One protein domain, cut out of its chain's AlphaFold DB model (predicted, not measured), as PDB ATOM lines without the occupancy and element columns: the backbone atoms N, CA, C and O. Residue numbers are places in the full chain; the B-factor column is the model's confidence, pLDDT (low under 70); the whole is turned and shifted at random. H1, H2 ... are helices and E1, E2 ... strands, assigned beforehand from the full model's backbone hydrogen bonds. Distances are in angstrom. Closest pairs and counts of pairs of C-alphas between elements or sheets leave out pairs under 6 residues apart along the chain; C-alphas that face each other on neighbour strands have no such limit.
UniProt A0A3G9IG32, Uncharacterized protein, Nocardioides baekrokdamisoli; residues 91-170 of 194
ATOM      1  N   ASP A  91     -10.764  17.581 -10.451       95.62
ATOM      2  CA  ASP A  91     -11.514  17.556 -11.709       95.62
ATOM      3  C   ASP A  91     -12.589  18.663 -11.756       95.62
ATOM      4  O   ASP A  91     -13.063  19.036 -12.823       95.62
ATOM      5  N   ASP A  92     -12.957  19.257 -10.615       94.62
ATOM      6  CA  ASP A  92     -13.915  20.366 -10.581       94.62
ATOM      7  C   ASP A  92     -13.251  21.698 -10.966       94.62
ATOM      8  O   ASP A  92     -12.934  22.543 -10.127       94.62
ATOM      9  N   ASN A  93     -13.002  21.860 -12.264       90.38
ATOM     10  CA  ASN A  93     -12.498  23.080 -12.879       90.38
ATOM     11  C   ASN A  93     -13.196  23.329 -14.232       90.38
ATOM     12  O   ASN A  93     -13.860  22.450 -14.777       90.38
ATOM     13  N   ASP A  94     -13.081  24.550 -14.756       89.81
ATOM     14  CA  ASP A  94     -13.719  24.961 -16.017       89.81
ATOM     15  C   ASP A  94     -12.780  24.837 -17.237       89.81
ATOM     16  O   ASP A  94     -13.046  25.417 -18.292       89.81
ATOM     17  N   GLU A  95     -11.651  24.127 -17.115       87.69
ATOM     18  CA  GLU A  95     -10.739  23.915 -18.242       87.69
ATOM     19  C   GLU A  95     -11.302  22.883 -19.235       87.69
ATOM     20  O   GLU A  95     -12.269  22.176 -18.964       87.69
ATOM     21  N   MET A  96     -10.686  22.771 -20.416       88.56
ATOM     22  CA  MET A  96     -11.183  21.933 -21.522       88.56
ATOM     23  C   MET A  96     -11.332  20.435 -21.196       88.56
ATOM     24  O   MET A  96     -12.043  19.730 -21.909       88.56
ATOM     25  N   TRP A  97     -10.655  19.951 -20.153       93.62
ATOM     26  CA  TRP A  97     -10.768  18.581 -19.646       93.62
ATOM     27  C   TRP A  97     -11.335  18.520 -18.227       93.62
ATOM     28  O   TRP A  97     -11.331  17.451 -17.642       93.62
ATOM     29  N   GLY A  98     -11.838  19.623 -17.676       93.75
ATOM     30  CA  GLY A  98     -12.493  19.605 -16.374       93.75
ATOM     31  C   GLY A  98     -13.838  18.878 -16.408       93.75
ATOM     32  O   GLY A  98     -14.529  18.840 -17.432       93.75
ATOM     33  N   ARG A  99     -14.223  18.327 -15.258       95.75
ATOM     34  CA  ARG A  99     -15.465  17.585 -15.005       95.75
ATOM     35  C   ARG A  99     -15.638  16.389 -15.938       95.75
ATOM     36  O   ARG A  99     -16.754  16.090 -16.373       95.75
ATOM     37  N   ASN A 100     -14.536  15.721 -16.270       95.06
ATOM     38  CA  ASN A 100     -14.519  14.571 -17.175       95.06
ATOM     39  C   ASN A 100     -14.430  13.217 -16.434       95.06
ATOM     40  O   ASN A 100     -14.505  12.167 -17.076       95.06
ATOM     41  N   GLY A 101     -14.291  13.234 -15.103       95.00
ATOM     42  CA  GLY A 101     -14.118  12.058 -14.249       95.00
ATOM     43  C   GLY A 101     -12.661  11.675 -13.952       95.00
ATOM     44  O   GLY A 101     -12.431  10.706 -13.224       95.00
ATOM     45  N   CYS A 102     -11.679  12.409 -14.476       96.69
ATOM     46  CA  CYS A 102     -10.247  12.204 -14.279       96.69
ATOM     47  C   CYS A 102      -9.621  13.394 -13.536       96.69
ATOM     48  O   CYS A 102      -9.982  14.542 -13.736       96.69
ATOM     49  N   ASP A 103      -8.642  13.134 -12.663       95.25
ATOM     50  CA  ASP A 103      -7.913  14.225 -12.008       95.25
ATOM     51  C   ASP A 103      -7.044  15.009 -13.010       95.25
ATOM     52  O   ASP A 103      -6.481  14.437 -13.954       95.25
ATOM     53  N   THR A 104      -6.849  16.309 -12.755       94.94
ATOM     54  CA  THR A 104      -6.113  17.198 -13.672       94.94
ATOM     55  C   THR A 104      -4.699  16.690 -13.958       94.94
ATOM     56  O   THR A 104      -4.168  16.882 -15.051       94.94
ATOM     57  N   ARG A 105      -4.048  16.018 -12.992       95.06
ATOM     58  CA  ARG A 105      -2.693  15.483 -13.200       95.06
ATOM     59  C   ARG A 105      -2.707  14.439 -14.304       95.06
ATOM     60  O   ARG A 105      -1.817  14.424 -15.148       95.06
ATOM     61  N   ASN A 106      -3.669  13.530 -14.257       96.44
ATOM     62  CA  ASN A 106      -3.780  12.452 -15.220       96.44
ATOM     63  C   ASN A 106      -4.188  12.964 -16.597       96.44
ATOM     64  O   ASN A 106      -3.667  12.447 -17.582       96.44
ATOM     65  N   ASP A 107      -4.988  14.023 -16.677       96.19
ATOM     66  CA  ASP A 107      -5.278  14.672 -17.957       96.19
ATOM     67  C   ASP A 107      -4.040  15.319 -18.578       96.19
ATOM     68  O   ASP A 107      -3.749  15.086 -19.753       96.19
ATOM     69  N   VAL A 108      -3.232  16.027 -17.785       95.44
ATOM     70  CA  VAL A 108      -1.965  16.589 -18.279       95.44
ATOM     71  C   VAL A 108      -0.988  15.482 -18.688       95.44
ATOM     72  O   VAL A 108      -0.379  15.568 -19.752       95.44
ATOM     73  N   LEU A 109      -0.870  14.400 -17.908       96.50
ATOM     74  CA  LEU A 109      -0.017  13.262 -18.279       96.50
ATOM     75  C   LEU A 109      -0.476  12.594 -19.580       96.50
ATOM     76  O   LEU A 109       0.364  12.196 -20.380       96.50
ATOM     77  N   ARG A 110      -1.787  12.468 -19.807       96.56
ATOM     78  CA  ARG A 110      -2.340  11.907 -21.050       96.56
ATOM     79  C   ARG A 110      -2.061  12.789 -22.259       96.56
ATOM     80  O   ARG A 110      -1.859  12.257 -23.344       96.56
ATOM     81  N   ARG A 111      -2.064  14.110 -22.071       95.56
ATOM     82  CA  ARG A 111      -1.753  15.087 -23.120       95.56
ATOM     83  C   ARG A 111      -0.264  15.097 -23.473       95.56
ATOM     84  O   ARG A 111       0.073  15.152 -24.651       95.56
ATOM     85  N   ASP A 112       0.601  15.083 -22.458       95.69
ATOM     86  CA  ASP A 112       2.028  15.400 -22.618       95.69
ATOM     87  C   ASP A 112       2.931  14.181 -22.820       95.69
ATOM     88  O   ASP A 112       4.041  14.317 -23.340       95.69
ATOM     89  N   LEU A 113       2.494  12.990 -22.409       97.88
ATOM     90  CA  LEU A 113       3.254  11.766 -22.632       97.88
ATOM     91  C   LEU A 113       2.923  11.155 -23.997       97.88
ATOM     92  O   LEU A 113       1.771  11.106 -24.422       97.88
ATOM     93  N   ALA A 114       3.941  10.609 -24.653       97.94
ATOM     94  CA  ALA A 114       3.768   9.696 -25.777       97.94
ATOM     95  C   ALA A 114       3.557   8.255 -25.280       97.94
ATOM     96  O   ALA A 114       3.918   7.929 -24.146       97.94
ATOM     97  N   ASP A 115       3.008   7.389 -26.138       97.75
ATOM     98  CA  ASP A 115       2.864   5.943 -25.891       97.75
ATOM     99  C   ASP A 115       2.172   5.614 -24.552       97.75
ATOM    100  O   ASP A 115       2.604   4.755 -23.778       97.75
ATOM    101  N   VAL A 116       1.109   6.363 -24.247       98.12
ATOM    102  CA  VAL A 116       0.392   6.287 -22.972       98.12
ATOM    103  C   VAL A 116      -0.347   4.961 -22.831       98.12
ATOM    104  O   VAL A 116      -1.156   4.588 -23.678       98.12
ATOM    105  N   VAL A 117      -0.144   4.298 -21.694       98.19
ATOM    106  CA  VAL A 117      -0.973   3.169 -21.253       98.19
ATOM    107  C   VAL A 117      -1.784   3.611 -20.048       98.19
ATOM    108  O   VAL A 117      -1.229   4.083 -19.052       98.19
ATOM    109  N   LEU A 118      -3.100   3.442 -20.125       98.00
ATOM    110  CA  LEU A 118      -4.029   3.734 -19.038       98.00
ATOM    111  C   LEU A 118      -4.273   2.490 -18.185       98.00
ATOM    112  O   LEU A 118      -4.149   1.355 -18.647       98.00
ATOM    113  N   ARG A 119      -4.643   2.704 -16.925       96.75
ATOM    114  CA  ARG A 119      -5.217   1.647 -16.094       96.75
ATOM    115  C   ARG A 119      -6.650   1.337 -16.519       96.75
ATOM    116  O   ARG A 119      -7.258   2.053 -17.307       96.75
ATOM    117  N   SER A 120      -7.197   0.271 -15.939       96.44
ATOM    118  CA  SER A 120      -8.570  -0.182 -16.176       96.44
ATOM    119  C   SER A 120      -9.637   0.852 -15.809       96.44
ATOM    120  O   SER A 120     -10.755   0.748 -16.292       96.44
ATOM    121  N   ASP A 121      -9.307   1.835 -14.965       94.81
ATOM    122  CA  ASP A 121     -10.203   2.943 -14.621       94.81
ATOM    123  C   ASP A 121     -10.321   4.002 -15.728       94.81
ATOM    124  O   ASP A 121     -11.088   4.945 -15.580       94.81
ATOM    125  N   GLY A 122      -9.565   3.876 -16.824       95.12
ATOM    126  CA  GLY A 122      -9.641   4.773 -17.979       95.12
ATOM    127  C   GLY A 122      -9.060   6.173 -17.754       95.12
ATOM    128  O   GLY A 122      -8.943   6.933 -18.710       95.12
ATOM    129  N   CYS A 123      -8.638   6.503 -16.531       96.44
ATOM    130  CA  CYS A 123      -8.083   7.811 -16.190       96.44
ATOM    131  C   CYS A 123      -6.606   7.731 -15.819       96.44
ATOM    132  O   CYS A 123      -5.795   8.531 -16.288       96.44
ATOM    133  N   LYS A 124      -6.214   6.773 -14.968       96.56
ATOM    134  CA  LYS A 124      -4.861   6.788 -14.410       96.56
ATOM    135  C   LYS A 124      -3.840   6.350 -15.449       96.56
ATOM    136  O   LYS A 124      -3.843   5.198 -15.878       96.56
ATOM    137  N   VAL A 125      -2.879   7.218 -15.754       97.94
ATOM    138  CA  VAL A 125      -1.743   6.861 -16.614       97.94
ATOM    139  C   VAL A 125      -0.825   5.885 -15.883       97.94
ATOM    140  O   VAL A 125      -0.273   6.225 -14.832       97.94
ATOM    141  N   ALA A 126      -0.669   4.675 -16.416       97.75
ATOM    142  CA  ALA A 126       0.221   3.639 -15.906       97.75
ATOM    143  C   ALA A 126       1.651   3.815 -16.429       97.75
ATOM    144  O   ALA A 126       2.591   3.758 -15.634       97.75
ATOM    145  N   THR A 127       1.803   4.065 -17.733       98.00
ATOM    146  CA  THR A 127       3.100   4.297 -18.385       98.00
ATOM    147  C   THR A 127       2.997   5.331 -19.501       98.00
ATOM    148  O   THR A 127       1.904   5.609 -19.989       98.00
ATOM    149  N   GLY A 128       4.140   5.873 -19.912       97.94
ATOM    150  CA  GLY A 128       4.286   6.719 -21.096       97.94
ATOM    151  C   GLY A 128       5.724   7.217 -21.242       97.94
ATOM    152  O   GLY A 128       6.589   6.881 -20.432       97.94
ATOM    153  N   THR A 129       5.984   8.042 -22.248       98.25
ATOM    154  CA  THR A 129       7.310   8.609 -22.518       98.25
ATOM    155  C   THR A 129       7.239  10.129 -22.540       98.25
ATOM    156  O   THR A 129       6.535  10.702 -23.369       98.25
ATOM    157  N   LEU A 130       7.993  10.788 -21.657       97.50
ATOM    158  CA  LEU A 130       8.148  12.241 -21.658       97.50
ATOM    159  C   LEU A 130       9.389  12.627 -22.459       97.50
ATOM    160  O   LEU A 130      10.487  12.128 -22.204       97.50
ATOM    161  N   ARG A 131       9.224  13.569 -23.386       97.38
ATOM    162  CA  ARG A 131      10.336  14.321 -23.976       97.38
ATOM    163  C   ARG A 131      10.421  15.643 -23.225       97.38
ATOM    164  O   ARG A 131       9.608  16.526 -23.470       97.38
ATOM    165  N   ASP A 132      11.341  15.738 -22.272       94.75
ATOM    166  CA  ASP A 132      11.426  16.886 -21.372       94.75
ATOM    167  C   ASP A 132      11.970  18.120 -22.122       94.75
ATOM    168  O   ASP A 132      13.139  18.112 -22.530       94.75
ATOM    169  N   PRO A 133      11.165  19.186 -22.301       90.81
ATOM    170  CA  PRO A 133      11.590  20.382 -23.022       90.81
ATOM    171  C   PRO A 133      12.639  21.205 -22.261       90.81
ATOM    172  O   PRO A 133      13.333  22.008 -22.881       90.81
ATOM    173  N   TYR A 134      12.776  21.025 -20.944       89.81
ATOM    174  CA  TYR A 134      13.700  21.808 -20.121       89.81
ATOM    175  C   TYR A 134      15.095  21.198 -20.053       89.81
ATOM    176  O   TYR A 134      16.080  21.929 -19.960       89.81
ATOM    177  N   THR A 135      15.199  19.869 -20.104       93.62
ATOM    178  CA  THR A 135      16.494  19.173 -20.011       93.62
ATOM    179  C   THR A 135      16.901  18.445 -21.287       93.62
ATOM    180  O   THR A 135      17.999  17.891 -21.338       93.62
ATOM    181  N   ALA A 136      16.031  18.427 -22.304       94.25
ATOM    182  CA  ALA A 136      16.175  17.648 -23.534       94.25
ATOM    183  C   ALA A 136      16.332  16.128 -23.311       94.25
ATOM    184  O   ALA A 136      16.732  15.396 -24.219       94.25
ATOM    185  N   LYS A 137      16.015  15.626 -22.111       96.00
ATOM    186  CA  LYS A 137      16.064  14.198 -21.783       96.00
ATOM    187  C   LYS A 137      14.782  13.491 -22.212       96.00
ATOM    188  O   LYS A 137      13.698  14.071 -22.233       96.00
ATOM    189  N   ILE A 138      14.909  12.198 -22.491       97.06
ATOM    190  CA  ILE A 138      13.769  11.297 -22.667       97.06
ATOM    191  C   ILE A 138      13.600  10.503 -21.374       97.06
ATOM    192  O   ILE A 138      14.550   9.880 -20.901       97.06
ATOM    193  N   ILE A 139      12.398  10.534 -20.804       96.25
ATOM    194  CA  ILE A 139      12.073   9.879 -19.537       96.25
ATOM    195  C   ILE A 139      10.962   8.862 -19.789       96.25
ATOM    196  O   ILE A 139       9.852   9.224 -20.178       96.25
ATOM    197  N   SER A 140      11.242   7.586 -19.526       97.44
ATOM    198  CA  SER A 140      10.214   6.546 -19.480       97.44
ATOM    199  C   SER A 140       9.462   6.646 -18.154       97.44
ATOM    200  O   SER A 140       9.992   6.327 -17.088       97.44
ATOM    201  N   PHE A 141       8.223   7.120 -18.212       97.50
ATOM    202  CA  PHE A 141       7.342   7.203 -17.062       97.50
ATOM    203  C   PHE A 141       6.715   5.836 -16.790       97.50
ATOM    204  O   PHE A 141       6.004   5.280 -17.627       97.50
ATOM    205  N   VAL A 142       6.923   5.335 -15.577       97.12
ATOM    206  CA  VAL A 142       6.121   4.269 -14.974       97.12
ATOM    207  C   VAL A 142       5.513   4.815 -13.686       97.12
ATOM    208  O   VAL A 142       6.177   5.477 -12.878       97.12
ATOM    209  N   ARG A 143       4.224   4.577 -13.462       94.06
ATOM    210  CA  ARG A 143       3.613   5.016 -12.213       94.06
ATOM    211  C   ARG A 143       4.162   4.206 -11.044       94.06
ATOM    212  O   ARG A 143       4.004   2.991 -10.995       94.06
ATOM    213  N   GLY A 144       4.740   4.904 -10.074       91.69
ATOM    214  CA  GLY A 144       5.403   4.302  -8.927       91.69
ATOM    215  C   GLY A 144       6.537   5.181  -8.398       91.69
ATOM    216  O   GLY A 144       6.868   6.206  -9.001       91.69
ATOM    217  N   PRO A 145       7.153   4.785  -7.276       87.56
ATOM    218  CA  PRO A 145       8.119   5.616  -6.558       87.56
ATOM    219  C   PRO A 145       9.390   5.937  -7.360       87.56
ATOM    220  O   PRO A 145      10.006   6.965  -7.110       87.56
ATOM    221  N   GLY A 146       9.773   5.096  -8.329       88.75
ATOM    222  CA  GLY A 146      11.023   5.270  -9.077       88.75
ATOM    223  C   GLY A 146      10.999   6.412 -10.096       88.75
ATOM    224  O   GLY A 146      11.958   7.167 -10.195       88.75
ATOM    225  N   THR A 147       9.908   6.551 -10.850       90.69
ATOM    226  CA  THR A 147       9.852   7.457 -12.015       90.69
ATOM    227  C   THR A 147       8.788   8.542 -11.901       90.69
ATOM    228  O   THR A 147       8.864   9.539 -12.609       90.69
ATOM    229  N   SER A 148       7.808   8.414 -10.997       90.06
ATOM    230  CA  SER A 148       6.763   9.441 -10.853       90.06
ATOM    231  C   SER A 148       7.278  10.761 -10.278       90.06
ATOM    232  O   SER A 148       6.678  11.800 -10.530       90.06
ATOM    233  N   SER A 149       8.384  10.738  -9.533       89.56
ATOM    234  CA  SER A 149       9.063  11.945  -9.052       89.56
ATOM    235  C   SER A 149       9.864  12.656 -10.148       89.56
ATOM    236  O   SER A 149      10.087  13.858 -10.042       89.56
ATOM    237  N   LEU A 150      10.248  11.940 -11.209       89.19
ATOM    238  CA  LEU A 150      10.997  12.487 -12.343       89.19
ATOM    239  C   LEU A 150      10.108  13.254 -13.330       89.19
ATOM    240  O   LEU A 150      10.622  13.977 -14.172       89.19
ATOM    241  N   VAL A 151       8.785  13.097 -13.226       92.62
ATOM    242  CA  VAL A 151       7.797  13.792 -14.055       92.62
ATOM    243  C   VAL A 151       6.927  14.649 -13.141       92.62
ATOM    244  O   VAL A 151       6.010  14.159 -12.470       92.62
ATOM    245  N   GLN A 152       7.242  15.941 -13.102       91.38
ATOM    246  CA  GLN A 152       6.443  16.951 -12.416       91.38
ATOM    247  C   GLN A 152       5.639  17.763 -13.425       91.38
ATOM    248  O   GLN A 152       6.043  17.931 -14.570       91.38
ATOM    249  N   ILE A 153       4.476  18.236 -12.982       90.06
ATOM    250  CA  ILE A 153       3.688  19.209 -13.733       90.06
ATOM    251  C   ILE A 153       4.000  20.567 -13.120       90.06
ATOM    252  O   ILE A 153       3.585  20.872 -11.996       90.06
ATOM    253  N   ASP A 154       4.808  21.332 -13.843       86.12
ATOM    254  CA  ASP A 154       5.379  22.573 -13.347       86.12
ATOM    255  C   ASP A 154       4.466  23.772 -13.582       86.12
ATOM    256  O   ASP A 154       3.697  23.846 -14.540       86.12
ATOM    257  N   HIS A 155       4.616  24.762 -12.707       81.38
ATOM    258  CA  HIS A 155       4.056  26.090 -12.911       81.38
ATOM    259  C   HIS A 155       5.151  26.941 -13.558       81.38
ATOM    260  O   HIS A 155       6.079  27.369 -12.873       81.38
ATOM    261  N   SER A 156       5.074  27.165 -14.872       79.00
ATOM    262  CA  SER A 156       6.065  27.970 -15.609       79.00
ATOM    263  C   SER A 156       6.163  29.401 -15.070       79.00
ATOM    264  O   SER A 156       7.249  29.970 -14.974       79.00
ATOM    265  N   VAL A 157       5.029  29.963 -14.646       75.62
ATOM    266  CA  VAL A 157       4.956  31.196 -13.863       75.62
ATOM    267  C   VAL A 157       4.584  30.836 -12.433       75.62
ATOM    268  O   VAL A 157       3.584  30.164 -12.183       75.62
ATOM    269  N   SER A 158       5.391  31.298 -11.476       70.25
ATOM    270  CA  SER A 158       5.145  31.040 -10.059       70.25
ATOM    271  C   SER A 158       3.785  31.588  -9.632       70.25
ATOM    272  O   SER A 158       3.554  32.798  -9.674       70.25
ATOM    273  N   VAL A 159       2.927  30.704  -9.116       66.69
ATOM    274  CA  VAL A 159       1.592  31.046  -8.595       66.69
ATOM    275  C   VAL A 159       1.633  32.116  -7.489       66.69
ATOM    276  O   VAL A 159       0.670  32.848  -7.279       66.69
ATOM    277  N   VAL A 160       2.772  32.258  -6.802       62.16
ATOM    278  CA  VAL A 160       2.969  33.264  -5.745       62.16
ATOM    279  C   VAL A 160       3.211  34.664  -6.321       62.16
ATOM    280  O   VAL A 160       2.864  35.654  -5.680       62.16
ATOM    281  N   LEU A 161       3.791  34.772  -7.520       58.34
ATOM    282  CA  LEU A 161       4.139  36.061  -8.130       58.34
ATOM    283  C   LEU A 161       3.009  36.644  -8.983       58.34
ATOM    284  O   LEU A 161       2.956  37.861  -9.156       58.34
ATOM    285  N   THR A 162       2.073  35.822  -9.461       51.53
ATOM    286  CA  THR A 162       1.005  36.273 -10.367       51.53
ATOM    287  C   THR A 162       0.134  37.379  -9.761       51.53
ATOM    288  O   THR A 162      -0.199  38.337 -10.455       51.53
ATOM    289  N   ARG A 163      -0.168  37.337  -8.451       50.38
ATOM    290  CA  ARG A 163      -0.919  38.428  -7.791       50.38
ATOM    291  C   ARG A 163      -0.131  39.736  -7.689       50.38
ATOM    292  O   ARG A 163      -0.747  40.789  -7.662       50.38
ATOM    293  N   ALA A 164       1.199  39.689  -7.641       49.72
ATOM    294  CA  ALA A 164       2.025  40.889  -7.502       49.72
ATOM    295  C   ALA A 164       2.258  41.606  -8.845       49.72
ATOM    296  O   ALA A 164       2.301  42.835  -8.884       49.72
ATOM    297  N   VAL A 165       2.380  40.854  -9.948       52.78
ATOM    298  CA  VAL A 165       2.619  41.428 -11.286       52.78
ATOM    299  C   VAL A 165       1.388  42.176 -11.805       52.78
ATOM    300  O   VAL A 165       1.527  43.279 -12.331       52.78
ATOM    301  N   LEU A 166       0.183  41.632 -11.594       48.50
ATOM    302  CA  LEU A 166      -1.063  42.261 -12.051       48.50
ATOM    303  C   LEU A 166      -1.317  43.620 -11.375       48.50
ATOM    304  O   LEU A 166      -1.740  44.560 -12.039       48.50
ATOM    305  N   THR A 167      -0.985  43.766 -10.089       47.19
ATOM    306  CA  THR A 167      -1.129  45.047  -9.377       47.19
ATOM    307  C   THR A 167      -0.141  46.113  -9.868       47.19
ATOM    308  O   THR A 167      -0.473  47.295  -9.869       47.19
ATOM    309  N   PHE A 168       1.064  45.730 -10.311       43.19
ATOM    310  CA  PHE A 168       2.091  46.684 -10.755       43.19
ATOM    311  C   PHE A 168       1.858  47.208 -12.181       43.19
ATOM    312  O   PHE A 168       2.252  48.327 -12.493       43.19
ATOM    313  N   ALA A 169       1.176  46.438 -13.034       48.44
ATOM    314  CA  ALA A 169       0.837  46.857 -14.394       48.44
ATOM    315  C   ALA A 169      -0.276  47.927 -14.459       48.44
ATOM    316  O   ALA A 169      -0.693  48.299 -15.553       48.44
ATOM    317  N   GLY A 170      -0.794  48.400 -13.317       41.03
ATOM    318  CA  GLY A 170      -1.890  49.374 -13.271       41.03
ATOM    319  C   GLY A 170      -3.198  48.859 -13.884       41.03
ATOM    320  O   GLY A 170      -4.119  49.640 -14.108       41.03
TER     321      GLY A 170
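Overview. This is residues 91 to 170 of the 194 residues of an uncharacterized protein of Nocardioides baekrokdamisoli (UniProt A0A3G9IG32). A small antiparallel sheet of three strands has helix H1 over one face, and a tail, residues 154 to 170 with H2, sticks out far from this body. The printed part has 80 residues, in order H1, E1, E2, E3, H2; E1 E2 E3 is a meander, each strand the antiparallel neighbour of the one before. The class is mixed, with under half of the residues in named elements; the whole is loose, radius of gyration of the C-alphas 15.4 A, spans 49 by 32 by 20 A.

Along the chain. H1, residues 104 to 112, begins at C-alpha 104 (-6.113, 17.198, -13.672) and measures 12.2 A. E1 is residues 114 to 118, E2 125 to 131, 16.0 A long, and E3 138 to 142. H2, residues 162 to 168, ends at C-alpha 168 (2.091, 46.684, -10.755).

Arrangement. H1 is on the sheet, height 9.5 A; its closest C-alphas to E2 are Asn 106 and Val 125, 6.1 A. Hairpin E1 and E2 has N 114 and O 129 at 2.9 A; hairpin E2 and E3 has N 130 and O 139 at 2.8 A. H2 is not on the sheet. In H1 every O i to N i+4 pair is within hydrogen-bond range; in H2 1 of 3, and 1 of 4 O i to N i+3 pairs.

Size, cuts and confidence. The printed part has no cut; the link E3 to H2 is long. Residues 159 to 170 have pLDDT under 70.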